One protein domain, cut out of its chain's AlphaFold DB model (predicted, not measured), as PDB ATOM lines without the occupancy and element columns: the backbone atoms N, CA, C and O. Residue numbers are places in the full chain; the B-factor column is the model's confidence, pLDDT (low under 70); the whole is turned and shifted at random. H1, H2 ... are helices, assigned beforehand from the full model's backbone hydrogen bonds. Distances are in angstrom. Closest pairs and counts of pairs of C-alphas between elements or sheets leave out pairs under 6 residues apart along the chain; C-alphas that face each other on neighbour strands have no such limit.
ATOM      1  N   ASP A  35      -8.101  -1.710 -14.731       48.34
ATOM      2  CA  ASP A  35      -9.118  -1.213 -15.658       48.34
ATOM      3  C   ASP A  35      -9.745   0.035 -15.016       48.34
ATOM      4  O   ASP A  35     -10.522  -0.072 -14.058       48.34
ATOM      5  N   ASP A  36      -9.360   1.215 -15.518       55.84
ATOM      6  CA  ASP A  36      -9.848   2.553 -15.146       55.84
ATOM      7  C   ASP A  36     -11.313   2.729 -15.589       55.84
ATOM      8  O   ASP A  36     -11.698   3.712 -16.218       55.84
ATOM      9  N   SER A  37     -12.154   1.729 -15.318       63.81
ATOM     10  CA  SER A  37     -13.578   1.808 -15.570       63.81
ATOM     11  C   SER A  37     -14.179   2.885 -14.669       63.81
ATOM     12  O   SER A  37     -13.845   2.988 -13.482       63.81
ATOM     13  N   ASP A  38     -15.132   3.646 -15.203       62.19
ATOM     14  CA  ASP A  38     -15.888   4.646 -14.441       62.19
ATOM     15  C   ASP A  38     -16.490   4.068 -13.145       62.19
ATOM     16  O   ASP A  38     -16.684   4.785 -12.162       62.19
ATOM     17  N   MET A  39     -16.774   2.762 -13.122       65.44
ATOM     18  CA  MET A  39     -17.294   2.048 -11.955       65.44
ATOM     19  C   MET A  39     -16.242   1.900 -10.848       65.44
ATOM     20  O   MET A  39     -16.559   2.141  -9.683       65.44
ATOM     21  N   THR A  40     -14.992   1.585 -11.196       66.50
ATOM     22  CA  THR A  40     -13.866   1.500 -10.248       66.50
ATOM     23  C   THR A  40     -13.604   2.861  -9.598       66.50
ATOM     24  O   THR A  40     -13.466   2.962  -8.377       66.50
ATOM     25  N   ILE A  41     -13.620   3.927 -10.403       71.25
ATOM     26  CA  ILE A  41     -13.425   5.305  -9.932       71.25
ATOM     27  C   ILE A  41     -14.562   5.712  -8.986       71.25
ATOM     28  O   ILE A  41     -14.305   6.218  -7.892       71.25
ATOM     29  N   LYS A  42     -15.823   5.439  -9.350       72.69
ATOM     30  CA  LYS A  42     -16.987   5.710  -8.487       72.69
ATOM     31  C   LYS A  42     -16.926   4.941  -7.166       72.69
ATOM     32  O   LYS A  42     -17.212   5.516  -6.114       72.69
ATOM     33  N   ALA A  43     -16.533   3.668  -7.196       73.88
ATOM     34  CA  ALA A  43     -16.386   2.854  -5.992       73.88
ATOM     35  C   ALA A  43     -15.293   3.405  -5.062       73.88
ATOM     36  O   ALA A  43     -15.512   3.521  -3.850       73.88
ATOM     37  N   ALA A  44     -14.153   3.815  -5.625       74.56
ATOM     38  CA  ALA A  44     -13.057   4.420  -4.878       74.56
ATOM     39  C   ALA A  44     -13.435   5.788  -4.286       74.56
ATOM     40  O   ALA A  44     -13.138   6.042  -3.118       74.56
ATOM     41  N   LEU A  45     -14.154   6.638  -5.032       79.25
ATOM     42  CA  LEU A  45     -14.698   7.903  -4.517       79.25
ATOM     43  C   LEU A  45     -15.663   7.664  -3.351       79.25
ATOM     44  O   LEU A  45     -15.541   8.302  -2.306       79.25
ATOM     45  N   GLY A  46     -16.572   6.694  -3.481       80.12
ATOM     46  CA  GLY A  46     -17.490   6.321  -2.406       80.12
ATOM     47  C   GLY A  46     -16.768   5.794  -1.160       80.12
ATOM     48  O   GLY A  46     -17.140   6.126  -0.033       80.12
ATOM     49  N   ALA A  47     -15.707   5.002  -1.336       81.44
ATOM     50  CA  ALA A  47     -14.882   4.517  -0.232       81.44
ATOM     51  C   ALA A  47     -14.093   5.646   0.451       81.44
ATOM     52  O   ALA A  47     -14.046   5.697   1.682       81.44
ATOM     53  N   ALA A  48     -13.527   6.571  -0.328       81.12
ATOM     54  CA  ALA A  48     -12.849   7.755   0.189       81.12
ATOM     55  C   ALA A  48     -13.817   8.650   0.970       81.12
ATOM     56  O   ALA A  48     -13.507   9.049   2.087       81.12
ATOM     57  N   GLN A  49     -15.025   8.879   0.447       86.94
ATOM     58  CA  GLN A  49     -16.050   9.688   1.105       86.94
ATOM     59  C   GLN A  49     -16.497   9.090   2.442       86.94
ATOM     60  O   GLN A  49     -16.686   9.832   3.401       86.94
ATOM     61  N   ARG A  50     -16.636   7.760   2.546       87.38
ATOM     62  CA  ARG A  50     -16.978   7.096   3.818       87.38
ATOM     63  C   ARG A  50     -15.888   7.228   4.884       87.38
ATOM     64  O   ARG A  50     -16.212   7.182   6.063       87.38
ATOM     65  N   ARG A  51     -14.618   7.349   4.482       87.38
ATOM     66  CA  ARG A  51     -13.470   7.425   5.402       87.38
ATOM     67  C   ARG A  51     -13.085   8.860   5.752       87.38
ATOM     68  O   ARG A  51     -12.934   9.172   6.923       87.38
ATOM     69  N   ALA A  52     -12.941   9.714   4.743       85.31
ATOM     70  CA  ALA A  52     -12.515  11.105   4.888       85.31
ATOM     71  C   ALA A  52     -13.689  12.066   5.144       85.31
ATOM     72  O   ALA A  52     -13.499  13.151   5.681       85.31
ATOM     73  N   GLY A  53     -14.904  11.697   4.738       87.62
ATOM     74  CA  GLY A  53     -16.060  12.588   4.717       87.62
ATOM     75  C   GLY A  53     -16.246  13.311   3.378       87.62
ATOM     76  O   GLY A  53     -15.426  13.242   2.462       87.62
ATOM     77  N   ILE A  54     -17.374  14.015   3.261       87.75
ATOM     78  CA  ILE A  54     -17.812  14.668   2.015       87.75
ATOM     79  C   ILE A  54     -16.934  15.872   1.665       87.75
ATOM     80  O   ILE A  54     -16.592  16.054   0.501       87.75
ATOM     81  N   ILE A  55     -16.569  16.693   2.654       89.62
ATOM     82  CA  ILE A  55     -15.838  17.947   2.418       89.62
ATOM     83  C   ILE A  55     -14.441  17.685   1.819       89.62
ATOM     84  O   ILE A  55     -14.160  18.256   0.765       89.62
ATOM     85  N   PRO A  56     -13.606  16.783   2.378       85.56
ATOM     86  CA  PRO A  56     -12.327  16.399   1.769       85.56
ATOM     87  C   PRO A  56     -12.442  15.886   0.329       85.56
ATOM     88  O   PRO A  56     -11.667  16.280  -0.540       85.56
ATOM     89  N   VAL A  57     -13.436  15.034   0.047       83.75
ATOM     90  CA  VAL A  57     -13.656  14.501  -1.309       83.75
ATOM     91  C   VAL A  57     -14.084  15.605  -2.268       83.75
ATOM     92  O   VAL A  57     -13.578  15.667  -3.380       83.75
ATOM     93  N   LYS A  58     -14.946  16.529  -1.835       84.94
ATOM     94  CA  LYS A  58     -15.358  17.676  -2.653       84.94
ATOM     95  C   LYS A  58     -14.205  18.643  -2.922       84.94
ATOM     96  O   LYS A  58     -14.120  19.179  -4.025       84.94
ATOM     97  N   ALA A  59     -13.298  18.835  -1.963       84.12
ATOM     98  CA  ALA A  59     -12.067  19.596  -2.177       84.12
ATOM     99  C   ALA A  59     -11.184  18.919  -3.239       84.12
ATOM    100  O   ALA A  59     -10.804  19.557  -4.217       84.12
ATOM    101  N   MET A  60     -10.991  17.601  -3.136       81.62
ATOM    102  CA  MET A  60     -10.279  16.813  -4.146       81.62
ATOM    103  C   MET A  60     -10.936  16.907  -5.533       81.62
ATOM    104  O   MET A  60     -10.251  17.166  -6.518       81.62
ATOM    105  N   GLU A  61     -12.259  16.758  -5.626       78.06
ATOM    106  CA  GLU A  61     -13.008  16.877  -6.884       78.06
ATOM    107  C   GLU A  61     -12.962  18.293  -7.473       78.06
ATOM    108  O   GLU A  61     -13.113  18.454  -8.680       78.06
ATOM    109  N   THR A  62     -12.736  19.330  -6.662       74.06
ATOM    110  CA  THR A  62     -12.654  20.726  -7.132       74.06
ATOM    111  C   THR A  62     -11.507  20.946  -8.113       74.06
ATOM    112  O   THR A  62     -11.624  21.788  -8.997       74.06
ATOM    113  N   LYS A  63     -10.442  20.142  -8.034       64.62
ATOM    114  CA  LYS A  63      -9.365  20.148  -9.033       64.62
ATOM    115  C   LYS A  63      -9.798  19.639 -10.415       64.62
ATOM    116  O   LYS A  63      -9.089  19.870 -11.388       64.62
ATOM    117  N   TYR A  64     -10.921  18.921 -10.501       56.69
ATOM    118  CA  TYR A  64     -11.276  18.103 -11.666       56.69
ATOM    119  C   TYR A  64     -12.726  18.292 -12.156       56.69
ATOM    120  O   TYR A  64     -13.113  17.694 -13.160       56.69
ATOM    121  N   ALA A  65     -13.542  19.094 -11.466       55.00
ATOM    122  CA  ALA A  65     -14.973  19.254 -11.727       55.00
ATOM    123  C   ALA A  65     -15.461  20.699 -11.497       55.00
ATOM    124  O   ALA A  65     -14.720  21.566 -11.041       55.00
ATOM    125  N   SER A  66     -16.734  20.956 -11.828       55.16
ATOM    126  CA  SER A  66     -17.353  22.289 -11.773       55.16
ATOM    127  C   SER A  66     -17.181  22.976 -10.412       55.16
ATOM    128  O   SER A  66     -17.649  22.495  -9.377       55.16
ATOM    129  N   THR A  67     -16.540  24.143 -10.437       63.59
ATOM    130  CA  THR A  67     -16.094  24.884  -9.253       63.59
ATOM    131  C   THR A  67     -17.236  25.566  -8.505       63.59
ATOM    132  O   THR A  67     -17.193  25.642  -7.283       63.59
ATOM    133  N   LEU A  68     -18.305  25.998  -9.186       62.25
ATOM    134  CA  LEU A  68     -19.359  26.829  -8.580       62.25
ATOM    135  C   LEU A  68     -20.160  26.122  -7.473       62.25
ATOM    136  O   LEU A  68     -20.494  26.737  -6.455       62.25
ATOM    137  N   MET A  69     -20.493  24.838  -7.649       68.50
ATOM    138  CA  MET A  69     -21.203  24.073  -6.613       68.50
ATOM    139  C   MET A  69     -20.281  23.725  -5.443       68.50
ATOM    140  O   MET A  69     -20.685  23.843  -4.283       68.50
ATOM    141  N   HIS A  70     -19.038  23.340  -5.739       74.50
ATOM    142  CA  HIS A  70     -18.046  23.014  -4.719       74.50
ATOM    143  C   HIS A  70     -17.653  24.241  -3.900       74.50
ATOM    144  O   HIS A  70     -17.558  24.149  -2.681       74.50
ATOM    145  N   GLU A  71     -17.553  25.412  -4.526       79.31
ATOM    146  CA  GLU A  71     -17.184  26.659  -3.860       79.31
ATOM    147  C   GLU A  71     -18.158  27.019  -2.735       79.31
ATOM    148  O   GLU A  71     -17.743  27.355  -1.627       79.31
ATOM    149  N   ARG A  72     -19.470  26.888  -2.968       81.69
ATOM    150  CA  ARG A  72     -20.480  27.170  -1.934       81.69
ATOM    151  C   ARG A  72     -20.373  26.214  -0.749       81.69
ATOM    152  O   ARG A  72     -20.507  26.649   0.394       81.69
ATOM    153  N   LEU A  73     -20.167  24.930  -1.026       85.81
ATOM    154  CA  LEU A  73     -20.083  23.880  -0.014       85.81
ATOM    155  C   LEU A  73     -18.789  23.992   0.803       85.81
ATOM    156  O   LEU A  73     -18.846  24.010   2.030       85.81
ATOM    157  N   LEU A  74     -17.647  24.156   0.134       86.88
ATOM    158  CA  LEU A  74     -16.340  24.322   0.769       86.88
ATOM    159  C   LEU A  74     -16.263  25.611   1.584       86.88
ATOM    160  O   LEU A  74     -15.743  25.592   2.693       86.88
ATOM    161  N   ARG A  75     -16.855  26.711   1.102       87.50
ATOM    162  CA  ARG A  75     -16.903  27.963   1.864       87.50
ATOM    163  C   ARG A  75     -17.702  27.825   3.157       87.50
ATOM    164  O   ARG A  75     -17.253  28.294   4.194       87.50
ATOM    165  N   ARG A  76     -18.858  27.151   3.118       87.56
ATOM    166  CA  ARG A  76     -19.647  26.864   4.331       87.56
ATOM    167  C   ARG A  76     -18.882  25.973   5.307       87.56
ATOM    168  O   ARG A  76     -18.931  26.217   6.505       87.56
ATOM    169  N   ALA A  77     -18.187  24.958   4.796       89.38
ATOM    170  CA  ALA A  77     -17.373  24.075   5.622       89.38
ATOM    171  C   ALA A  77     -16.199  24.819   6.271       89.38
ATOM    172  O   ALA A  77     -15.932  24.613   7.451       89.38
ATOM    173  N   TYR A  78     -15.554  25.724   5.531       88.00
ATOM    174  CA  TYR A  78     -14.521  26.595   6.077       88.00
ATOM    175  C   TYR A  78     -15.078  27.501   7.173       88.00
ATOM    176  O   TYR A  78     -14.527  27.532   8.266       88.00
ATOM    177  N   ASP A  79     -16.204  28.176   6.910       86.56
ATOM    178  CA  ASP A  79     -16.850  29.061   7.883       86.56
ATOM    179  C   ASP A  79     -17.197  28.321   9.187       86.56
ATOM    180  O   ASP A  79     -16.966  28.857  10.269       86.56
ATOM    181  N   ALA A  80     -17.690  27.081   9.092       86.44
ATOM    182  CA  ALA A  80     -17.981  26.232  10.249       86.44
ATOM    183  C   ALA A  80     -16.717  25.777  11.004       86.44
ATOM    184  O   ALA A  80     -16.756  25.616  12.223       86.44
ATOM    185  N   ALA A  81     -15.602  25.574  10.298       83.38
ATOM    186  CA  ALA A  81     -14.317  25.220  10.898       83.38
ATOM    187  C   ALA A  81     -13.622  26.422  11.558       83.38
ATOM    188  O   ALA A  81     -12.890  26.264  12.535       83.38
ATOM    189  N   SER A  82     -13.853  27.637  11.058       78.12
ATOM    190  CA  SER A  82     -13.343  28.871  11.656       78.12
ATOM    191  C   SER A  82     -14.147  29.244  12.909       78.12
ATOM    192  O   SER A  82     -15.128  29.978  12.855       78.12
ATOM    193  N   GLN A  83     -13.708  28.726  14.060       63.88
ATOM    194  CA  GLN A  83     -14.383  28.753  15.370       63.88
ATOM    195  C   GLN A  83     -14.583  30.134  16.032       63.88
ATOM    196  O   GLN A  83     -14.884  30.187  17.224       63.88
ATOM    197  N   LYS A  84     -14.408  31.267  15.338       62.94
ATOM    198  CA  LYS A  84     -14.472  32.589  15.986       62.94
ATOM    199  C   LYS A  84     -15.496  33.524  15.341       62.94
ATOM    200  O   LYS A  84     -15.484  33.668  14.115       62.94
ATOM    201  N   PRO A  85     -16.350  34.187  16.148       57.00
ATOM    202  CA  PRO A  85     -17.103  35.338  15.679       57.00
ATOM    203  C   PRO A  85     -16.098  36.436  15.329       57.00
ATOM    204  O   PRO A  85     -15.306  36.869  16.166       57.00
ATOM    205  N   GLU A  86     -16.094  36.828  14.064       66.75
ATOM    206  CA  GLU A  86     -15.243  37.888  13.537       66.75
ATOM    207  C   GLU A  86     -16.093  39.134  13.281       66.75
ATOM    208  O   GLU A  86     -17.275  39.040  12.945       66.75
ATOM    209  N   ASP A  87     -15.475  40.303  13.426       75.31
ATOM    210  CA  ASP A  87     -16.031  41.568  12.948       75.31
ATOM    211  C   ASP A  87     -16.428  41.430  11.453       75.31
ATOM    212  O   ASP A  87     -15.680  40.808  10.682       75.31
ATOM    213  N   PRO A  88     -17.599  41.958  11.027       72.44
ATOM    214  CA  PRO A  88     -18.100  41.872   9.653       72.44
ATOM    215  C   PRO A  88     -17.062  42.152   8.557       72.44
ATOM    216  O   PRO A  88     -17.079  41.498   7.511       72.44
ATOM    217  N   THR A  89     -16.134  43.081   8.789       71.31
ATOM    218  CA  THR A  89     -15.066  43.397   7.831       71.31
ATOM    219  C   THR A  89     -14.073  42.242   7.675       71.31
ATOM    220  O   THR A  89     -13.697  41.893   6.556       71.31
ATOM    221  N   PHE A  90     -13.667  41.598   8.771       74.75
ATOM    222  CA  PHE A  90     -12.781  40.430   8.726       74.75
ATOM    223  C   PHE A  90     -13.482  39.210   8.123       74.75
ATOM    224  O   PHE A  90     -12.886  38.504   7.310       74.75
ATOM    225  N   TYR A  91     -14.772  39.038   8.415       77.75
ATOM    226  CA  TYR A  91     -15.591  37.998   7.800       77.75
ATOM    227  C   TYR A  91     -15.645  38.132   6.267       77.75
ATOM    228  O   TYR A  91     -15.525  37.134   5.548       77.75
ATOM    229  N   ALA A  92     -15.765  39.360   5.748       78.06
ATOM    230  CA  ALA A  92     -15.716  39.629   4.312       78.06
ATOM    231  C   ALA A  92     -14.346  39.270   3.701       78.06
ATOM    232  O   ALA A  92     -14.304  38.533   2.713       78.06
ATOM    233  N   VAL A  93     -13.240  39.702   4.332       77.94
ATOM    234  CA  VAL A  93     -11.860  39.353   3.919       77.94
ATOM    235  C   VAL A  93     -11.680  37.835   3.873       77.94
ATOM    236  O   VAL A  93     -11.178  37.288   2.894       77.94
ATOM    237  N   ARG A  94     -12.119  37.131   4.918       82.06
ATOM    238  CA  ARG A  94     -11.983  35.680   5.036       82.06
ATOM    239  C   ARG A  94     -12.760  34.948   3.951       82.06
ATOM    240  O   ARG A  94     -12.215  34.076   3.281       82.06
ATOM    241  N   ARG A  95     -14.027  35.303   3.729       80.81
ATOM    242  CA  ARG A  95     -14.852  34.653   2.698       80.81
ATOM    243  C   ARG A  95     -14.319  34.861   1.292       80.81
ATOM    244  O   ARG A  95     -14.427  33.960   0.458       80.81
ATOM    245  N   MET A  96     -13.761  36.036   1.050       79.81
ATOM    246  CA  MET A  96     -13.080  36.365  -0.188       79.81
ATOM    247  C   MET A  96     -11.811  35.522  -0.351       79.81
ATOM    248  O   MET A  96     -11.669  34.841  -1.362       79.81
ATOM    249  N   ALA A  97     -10.953  35.474   0.671       82.31
ATOM    250  CA  ALA A  97      -9.757  34.635   0.688       82.31
ATOM    251  C   ALA A  97     -10.076  33.160   0.402       82.31
ATOM    252  O   ALA A  97      -9.396  32.522  -0.392       82.31
ATOM    253  N   VAL A  98     -11.156  32.632   0.981       86.06
ATOM    254  CA  VAL A  98     -11.609  31.254   0.746       86.06
ATOM    255  C   VAL A  98     -12.076  31.043  -0.694       86.06
ATOM    256  O   VAL A  98     -11.716  30.044  -1.305       86.06
ATOM    257  N   SER A  99     -12.847  31.973  -1.266       84.12
ATOM    258  CA  SER A  99     -13.283  31.890  -2.672       84.12
ATOM    259  C   SER A  99     -12.084  31.869  -3.625       84.12
ATOM    260  O   SER A  99     -12.001  31.013  -4.508       84.12
ATOM    261  N   ILE A 100     -11.110  32.748  -3.385       82.12
ATOM    262  CA  ILE A 100      -9.862  32.825  -4.149       82.12
ATOM    263  C   ILE A 100      -9.061  31.530  -3.988       82.12
ATOM    264  O   ILE A 100      -8.665  30.946  -4.994       82.12
ATOM    265  N   ALA A 101      -8.886  31.033  -2.760       84.94
ATOM    266  CA  ALA A 101      -8.168  29.789  -2.493       84.94
ATOM    267  C   ALA A 101      -8.796  28.602  -3.237       84.94
ATOM    268  O   ALA A 101      -8.088  27.830  -3.873       84.94
ATOM    269  N   ILE A 102     -10.129  28.480  -3.223       83.44
ATOM    270  CA  ILE A 102     -10.860  27.412  -3.924       83.44
ATOM    271  C   ILE A 102     -10.650  27.511  -5.441       83.44
ATOM    272  O   ILE A 102     -10.414  26.500  -6.101       83.44
ATOM    273  N   ARG A 103     -10.714  28.722  -6.006       78.69
ATOM    274  CA  ARG A 103     -10.500  28.953  -7.443       78.69
ATOM    275  C   ARG A 103      -9.056  28.667  -7.864       78.69
ATOM    276  O   ARG A 103      -8.853  27.994  -8.871       78.69
ATOM    277  N   GLN A 104      -8.072  29.104  -7.076       81.12
ATOM    278  CA  GLN A 104      -6.658  28.768  -7.285       81.12
ATOM    279  C   GLN A 104      -6.436  27.259  -7.195       81.12
ATOM    280  O   GLN A 104      -5.758  26.680  -8.040       81.12
ATOM    281  N   HIS A 105      -7.066  26.609  -6.216       80.00
ATOM    282  CA  HIS A 105      -7.011  25.162  -6.050       80.00
ATOM    283  C   HIS A 105      -7.598  24.420  -7.260       80.00
ATOM    284  O   HIS A 105      -7.085  23.374  -7.642       80.00
ATOM    285  N   ALA A 106      -8.622  24.984  -7.906       72.88
ATOM    286  CA  ALA A 106      -9.195  24.479  -9.152       72.88
ATOM    287  C   ALA A 106      -8.353  24.771 -10.413       72.88
ATOM    288  O   ALA A 106      -8.769  24.429 -11.518       72.88
ATOM    289  N   GLY A 107      -7.199  25.435 -10.286       70.75
ATOM    290  CA  GLY A 107      -6.349  25.808 -11.419       70.75
ATOM    291  C   GLY A 107      -6.846  27.021 -12.214       70.75
ATOM    292  O   GLY A 107      -6.329  27.291 -13.300       70.75
ATOM    293  N   LEU A 108      -7.825  27.771 -11.697       72.56
ATOM    294  CA  LEU A 108      -8.263  29.017 -12.321       72.56
ATOM    295  C   LEU A 108      -7.196  30.093 -12.112       72.56
ATOM    296  O   LEU A 108      -6.767  30.365 -10.988       72.56
ATOM    297  N   LYS A 109      -6.778  30.725 -13.211       67.56
ATOM    298  CA  LYS A 109      -5.917  31.905 -13.153       67.56
ATOM    299  C   LYS A 109      -6.756  33.076 -12.670       67.56
ATOM    300  O   LYS A 109      -7.658  33.503 -13.378       67.56
ATOM    301  N   ILE A 110      -6.440  33.573 -11.482       67.44
ATOM    302  CA  ILE A 110      -7.062  34.781 -10.940       67.44
ATOM    303  C   ILE A 110      -6.210  35.966 -11.379       67.44
ATOM    304  O   ILE A 110      -5.008  36.013 -11.096       67.44
ATOM    305  N   GLY A 111      -6.822  36.885 -12.120       63.50
ATOM    306  CA  GLY A 111      -6.163  38.088 -12.611       63.50
ATOM    307  C   GLY A 111      -5.817  39.054 -11.477       63.50
ATOM    308  O   GLY A 111      -6.433  39.043 -10.408       63.50
ATOM    309  N   ARG A 112      -4.839  39.938 -11.718       59.97
ATOM    310  CA  ARG A 112      -4.561  41.054 -10.796       59.97
ATOM    311  C   ARG A 112      -5.777  41.963 -10.641       59.97
ATOM    312  O   ARG A 112      -6.004  42.445  -9.540       59.97
ATOM    313  N   ASP A 113      -6.568  42.146 -11.692       58.16
ATOM    314  CA  ASP A 113      -7.729  43.037 -11.668       58.16
ATOM    315  C   ASP A 113      -8.860  42.474 -10.806       58.16
ATOM    316  O   ASP A 113      -9.415  43.207 -10.001       58.16
ATOM    317  N   GLU A 114      -9.101  41.159 -10.842       61.81
ATOM    318  CA  GLU A 114     -10.041  40.497  -9.927       61.81
ATOM    319  C   GLU A 114      -9.571  40.657  -8.476       61.81
ATOM    320  O   GLU A 114     -10.318  41.114  -7.618       61.81
ATOM    321  N   MET A 115      -8.293  40.376  -8.197       59.62
ATOM    322  CA  MET A 115      -7.701  40.623  -6.876       59.62
ATOM    323  C   MET A 115      -7.838  42.088  -6.431       59.62
ATOM    324  O   MET A 115      -8.016  42.339  -5.242       59.62
ATOM    325  N   THR A 116      -7.774  43.043  -7.362       54.34
ATOM    326  CA  THR A 116      -7.812  44.483  -7.078       54.34
ATOM    327  C   THR A 116      -9.238  45.000  -6.903       54.34
ATOM    328  O   THR A 116      -9.470  45.725  -5.945       54.34
ATOM    329  N   GLU A 117     -10.209  44.589  -7.725       55.31
ATOM    330  CA  GLU A 117     -11.642  44.872  -7.521       55.31
ATOM    331  C   GLU A 117     -12.122  44.318  -6.180       55.31
ATOM    332  O   GLU A 117     -12.842  44.983  -5.432       55.31
ATOM    333  N   TYR A 118     -11.658  43.122  -5.822       57.12
ATOM    334  CA  TYR A 118     -11.999  42.525  -4.545       57.12
ATOM    335  C   TYR A 118     -11.234  43.166  -3.362       57.12
ATOM    336  O   TYR A 118     -11.800  43.303  -2.277       57.12
ATOM    337  N   ALA A 119      -9.988  43.624  -3.551       53.03
ATOM    338  CA  ALA A 119      -9.238  44.396  -2.549       53.03
ATOM    339  C   ALA A 119      -9.759  45.835  -2.387       53.03
ATOM    340  O   ALA A 119      -9.634  46.419  -1.309       53.03
ATOM    341  N   TRP A 120     -10.377  46.398  -3.426       51.28
ATOM    342  CA  TRP A 120     -10.948  47.744  -3.435       51.28
ATOM    343  C   TRP A 120     -12.200  47.844  -2.555       51.28
ATOM    344  O   TRP A 120     -12.377  48.844  -1.864       51.28
ATOM    345  N   ILE A 121     -12.992  46.768  -2.449       52.66
ATOM    346  CA  ILE A 121     -14.107  46.671  -1.484       52.66
ATOM    347  C   ILE A 121     -13.604  46.729  -0.018       52.66
ATOM    348  O   ILE A 121     -14.367  47.054   0.889       52.66
ATOM    349  N   LEU A 122     -12.316  46.463   0.238       51.34
ATOM    350  CA  LEU A 122     -11.710  46.379   1.575       51.34
ATOM    351  C   LEU A 122     -10.381  47.150   1.661       51.34
ATOM    352  O   LEU A 122      -9.387  46.614   2.151       51.34
ATOM    353  N   HIS A 123     -10.395  48.404   1.203       47.31
ATOM    354  CA  HIS A 123      -9.313  49.390   1.003       47.31
ATOM    355  C   HIS A 123      -8.075  49.433   1.955       47.31
ATOM    356  O   HIS A 123      -7.179  50.230   1.716       47.31
ATOM    357  N   VAL A 124      -7.932  48.622   3.012       53.53
ATOM    358  CA  VAL A 124      -6.861  48.768   4.026       53.53
ATOM    359  C   VAL A 124      -6.041  47.490   4.313       53.53
ATOM    360  O   VAL A 124      -5.147  47.532   5.150       53.53
ATOM    361  N   ARG A 125      -6.277  46.323   3.687       61.19
ATOM    362  CA  ARG A 125      -5.772  45.056   4.286       61.19
ATOM    363  C   ARG A 125      -5.224  43.978   3.344       61.19
ATOM    364  O   ARG A 125      -5.559  42.804   3.490       61.19
ATOM    365  N   ARG A 126      -4.318  44.342   2.430       65.44
ATOM    366  CA  ARG A 126      -3.631  43.370   1.550       65.44
ATOM    367  C   ARG A 126      -2.923  42.255   2.331       65.44
ATOM    368  O   ARG A 126      -3.151  41.089   2.049       65.44
ATOM    369  N   GLU A 127      -2.143  42.593   3.355       68.62
ATOM    370  CA  GLU A 127      -1.425  41.594   4.166       68.62
ATOM    371  C   GLU A 127      -2.380  40.667   4.934       68.62
ATOM    372  O   GLU A 127      -2.137  39.469   5.073       68.62
ATOM    373  N   THR A 128      -3.511  41.200   5.409       75.62
ATOM    374  CA  THR A 128      -4.538  40.390   6.082       75.62
ATOM    375  C   THR A 128      -5.223  39.442   5.105       75.62
ATOM    376  O   THR A 128      -5.509  38.302   5.475       75.62
ATOM    377  N   LEU A 129      -5.473  39.895   3.873       76.62
ATOM    378  CA  LEU A 129      -6.006  39.062   2.802       76.62
ATOM    379  C   LEU A 129      -5.012  37.965   2.418       76.62
ATOM    380  O   LEU A 129      -5.410  36.808   2.382       76.62
ATOM    381  N   ASP A 130      -3.740  38.299   2.200       79.50
ATOM    382  CA  ASP A 130      -2.694  37.334   1.844       79.50
ATOM    383  C   ASP A 130      -2.529  36.270   2.945       79.50
ATOM    384  O   ASP A 130      -2.499  35.071   2.666       79.50
ATOM    385  N   GLY A 131      -2.532  36.680   4.219       81.81
ATOM    386  CA  GLY A 131      -2.498  35.749   5.349       81.81
ATOM    387  C   GLY A 131      -3.755  34.878   5.462       81.81
ATOM    388  O   GLY A 131      -3.664  33.691   5.778       81.81
ATOM    389  N   ALA A 132      -4.940  35.435   5.196       82.88
ATOM    390  CA  ALA A 132      -6.184  34.667   5.163       82.88
ATOM    391  C   ALA A 132      -6.221  33.689   3.981       82.88
ATOM    392  O   ALA A 132      -6.676  32.558   4.143       82.88
ATOM    393  N   LEU A 133      -5.701  34.103   2.825       86.38
ATOM    394  CA  LEU A 133      -5.588  33.289   1.622       86.38
ATOM    395  C   LEU A 133      -4.649  32.116   1.861       86.38
ATOM    396  O   LEU A 133      -5.018  30.984   1.567       86.38
ATOM    397  N   HIS A 134      -3.486  32.366   2.462       87.25
ATOM    398  CA  HIS A 134      -2.548  31.311   2.822       87.25
ATOM    399  C   HIS A 134      -3.190  30.298   3.778       87.25
ATOM    400  O   HIS A 134      -3.175  29.105   3.494       87.25
ATOM    401  N   ARG A 135      -3.862  30.754   4.846       88.69
ATOM    402  CA  ARG A 135      -4.582  29.861   5.776       88.69
ATOM    403  C   ARG A 135      -5.679  29.046   5.089       88.69
ATOM    404  O   ARG A 135      -5.823  27.859   5.370       88.69
ATOM    405  N   ALA A 136      -6.475  29.675   4.225       87.31
ATOM    406  CA  ALA A 136      -7.521  28.990   3.473       87.31
ATOM    407  C   ALA A 136      -6.937  27.969   2.486       87.31
ATOM    408  O   ALA A 136      -7.456  26.859   2.383       87.31
ATOM    409  N   GLY A 137      -5.836  28.317   1.817       87.62
ATOM    410  CA  GLY A 137      -5.083  27.430   0.934       87.62
ATOM    411  C   GLY A 137      -4.530  26.214   1.673       87.62
ATOM    412  O   GLY A 137      -4.822  25.091   1.278       87.62
ATOM    413  N   SER A 138      -3.827  26.418   2.791       90.31
ATOM    414  CA  SER A 138      -3.284  25.323   3.607       90.31
ATOM    415  C   SER A 138      -4.380  24.396   4.129       90.31
ATOM    416  O   SER A 138      -4.248  23.179   4.031       90.31
ATOM    417  N   TRP A 139      -5.497  24.952   4.614       91.75
ATOM    418  CA  TRP A 139      -6.643  24.146   5.039       91.75
ATOM    419  C   TRP A 139      -7.212  23.307   3.887       91.75
ATOM    420  O   TRP A 139      -7.472  22.120   4.070       91.75
ATOM    421  N   LEU A 140      -7.374  23.893   2.691       87.12
ATOM    422  CA  LEU A 140      -7.838  23.169   1.502       87.12
ATOM    423  C   LEU A 140      -6.873  22.049   1.100       87.12
ATOM    424  O   LEU A 140      -7.316  20.964   0.722       87.12
ATOM    425  N   GLU A 141      -5.566  22.292   1.159       87.50
ATOM    426  CA  GLU A 141      -4.544  21.297   0.833       87.50
ATOM    427  C   GLU A 141      -4.545  20.128   1.818       87.50
ATOM    428  O   GLU A 141      -4.540  18.976   1.387       87.50
ATOM    429  N   GLU A 142      -4.637  20.407   3.118       88.62
ATOM    430  CA  GLU A 142      -4.665  19.399   4.183       88.62
ATOM    431  C   GLU A 142      -5.868  18.454   4.044       88.62
ATOM    432  O   GLU A 142      -5.723  17.221   4.014       88.62
ATOM    433  N   ILE A 143      -7.071  19.017   3.878       86.62
ATOM    434  CA  ILE A 143      -8.276  18.201   3.697       86.62
ATOM    435  C   ILE A 143      -8.232  17.439   2.366       86.62
ATOM    436  O   ILE A 143      -8.670  16.292   2.299       86.62
ATOM    437  N   THR A 144      -7.644  18.018   1.316       84.12
ATOM    438  CA  THR A 144      -7.499  17.343   0.018       84.12
ATOM    439  C   THR A 144      -6.536  16.165   0.106       84.12
ATOM    440  O   THR A 144      -6.837  15.090  -0.415       84.12
ATOM    441  N   PHE A 145      -5.400  16.332   0.786       83.06
ATOM    442  CA  PHE A 145      -4.405  15.276   0.963       83.06
ATOM    443  C   PHE A 145      -4.998  14.063   1.685       83.06
ATOM    444  O   PHE A 145      -4.799  12.920   1.266       83.06
ATOM    445  N   THR A 146      -5.816  14.318   2.707       78.81
ATOM    446  CA  THR A 146      -6.536  13.278   3.452       78.81
ATOM    447  C   THR A 146      -7.451  12.455   2.535       78.81
ATOM    448  O   THR A 146      -7.391  11.223   2.532       78.81
ATOM    449  N   ALA A 147      -8.265  13.109   1.696       76.62
ATOM    450  CA  ALA A 147      -9.124  12.407   0.735       76.62
ATOM    451  C   ALA A 147      -8.322  11.642  -0.325       76.62
ATOM    452  O   ALA A 147      -8.662  10.499  -0.641       76.62
ATOM    453  N   LEU A 148      -7.246  12.241  -0.837       80.19
ATOM    454  CA  LEU A 148      -6.392  11.647  -1.860       80.19
ATOM    455  C   LEU A 148      -5.722  10.356  -1.365       80.19
ATOM    456  O   LEU A 148      -5.687   9.360  -2.090       80.19
ATOM    457  N   ALA A 149      -5.250  10.329  -0.117       77.38
ATOM    458  CA  ALA A 149      -4.682   9.129   0.494       77.38
ATOM    459  C   ALA A 149      -5.712   7.987   0.584       77.38
ATOM    460  O   ALA A 149      -5.423   6.839   0.241       77.38
ATOM    461  N   HIS A 150      -6.950   8.291   0.988       78.62
ATOM    462  CA  HIS A 150      -8.015   7.289   1.047       78.62
ATOM    463  C   HIS A 150      -8.473   6.817  -0.336       78.62
ATOM    464  O   HIS A 150      -8.733   5.625  -0.509       78.62
ATOM    465  N   PHE A 151      -8.546   7.724  -1.309       77.69
ATOM    466  CA  PHE A 151      -8.920   7.422  -2.686       77.69
ATOM    467  C   PHE A 151      -7.882   6.532  -3.377       77.69
ATOM    468  O   PHE A 151      -8.226   5.478  -3.904       77.69
ATOM    469  N   THR A 152      -6.602   6.898  -3.306       78.31
ATOM    470  CA  THR A 152      -5.506   6.105  -3.890       78.31
ATOM    471  C   THR A 152      -5.393   4.723  -3.252       78.31
ATOM    472  O   THR A 152      -5.181   3.740  -3.961       78.31
ATOM    473  N   LYS A 153      -5.606   4.614  -1.933       77.88
ATOM    474  CA  LYS A 153      -5.705   3.313  -1.264       77.88
ATOM    475  C   LYS A 153      -6.879   2.488  -1.799       77.88
ATOM    476  O   LYS A 153      -6.695   1.317  -2.101       77.88
ATOM    477  N   ALA A 154      -8.061   3.089  -1.950       76.06
ATOM    478  CA  ALA A 154      -9.249   2.396  -2.455       76.06
ATOM    479  C   ALA A 154      -9.138   1.976  -3.931       76.06
ATOM    480  O   ALA A 154      -9.734   0.976  -4.317       76.06
ATOM    481  N   LEU A 155      -8.369   2.710  -4.743       72.31
ATOM    482  CA  LEU A 155      -8.047   2.304  -6.113       72.31
ATOM    483  C   LEU A 155      -7.115   1.087  -6.148       72.31
ATOM    484  O   LEU A 155      -7.317   0.203  -6.966       72.31
ATOM    485  N   ARG A 156      -6.104   1.031  -5.269       74.25
ATOM    486  CA  ARG A 156      -5.124  -0.075  -5.216       74.25
ATOM    487  C   ARG A 156      -5.680  -1.344  -4.579       74.25
ATOM    488  O   ARG A 156      -5.303  -2.443  -4.968       74.25
ATOM    489  N   GLU A 157      -6.549  -1.178  -3.593       70.94
ATOM    490  CA  GLU A 157      -7.232  -2.251  -2.877       70.94
ATOM    491  C   GLU A 157      -8.736  -2.142  -3.176       70.94
ATOM    492  O   GLU A 157      -9.500  -1.727  -2.293       70.94
TER     493      GLU A 157
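What this domain is: This is residues 35 to 157 of the 167 residues of an uncharacterized protein of Rhodanobacter glycinis (UniProt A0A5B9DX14). One long straight helix, H6, makes the longest axis, and H1, H2, H3 and H4 form a row along one side of it, with H1, H2 and H4 packed crosswise on it and H3 bridging H2 and H4. The short H5 lies near H4 and the beginning of H6. The printed part has 123 residues with six named helices, H1 to H6 in order, and no named strand: all helix. It is only just compact, close to loose, with a radius of gyration of the C-alphas of 16.2 A and spans of 53 by 30 by 20 A.

How they stand to each other: H1, residues 38 to 52, touches H2, residues 54 to 62, with 45 to 49 alone; the closest C-alphas, of Gln 49 and Val 57, are 5.9 A apart. H2 and H3, residues 67 to 81, form a helical hairpin at a steep tilt of 39 degrees, closest at the C-alphas of Lys 58 and His 70, 6.3 A. H3 touches residues 95 to 103 alone of H4, residues 88 to 105, closest at the C-alphas of Arg 75 and Val 98, 6.3 A. H5, residues 112 to 120, is close to H4 but not clearly touching, with the C-alphas of Met 96 and Tyr 118 closest at 7.6 A. H6, residues 126 to 156, touches H4 with 128 to 140 alone, closest at the C-alphas of Ala 97 and Leu 133, 4.5 A. With residues 140 to 148 alone it touches H2, about perpendicular at 80 degrees, closest at the C-alphas of Pro 56 and Ile 143, 4.8 A. With 146 to 155 alone it touches H1 at a steep tilt of 61 degrees, closest at the C-alphas of Ala 48 and Phe 151, 4.9 A. H1 and H3 are apart. Every O i to N i+4 pair is within hydrogen-bond range in H1, H2, H4, H5 and H6; in H3, 10 of 11 are.

Where its parts are: H1 begins at C-alpha 38, (-15.888, 4.646, -14.441). From first to last C-alpha H1 measures 20.7 A, H3 20.2 A, H4 25.5 A and H6 44.0 A. H6 runs from C-alpha 126, (-3.631, 43.370, 1.550), to C-alpha 156, (-5.124, -0.075, -5.216).

The domain as a whole: The C-alphas of Asp 35 and Val 124, the two farthest apart, are 53.8 A from each other. The printed part has no cut and no long link. Its mean pLDDT is 75.0; residues 35 to 40, 63 to 69, 83 to 86 and 109 to 127 are under 70.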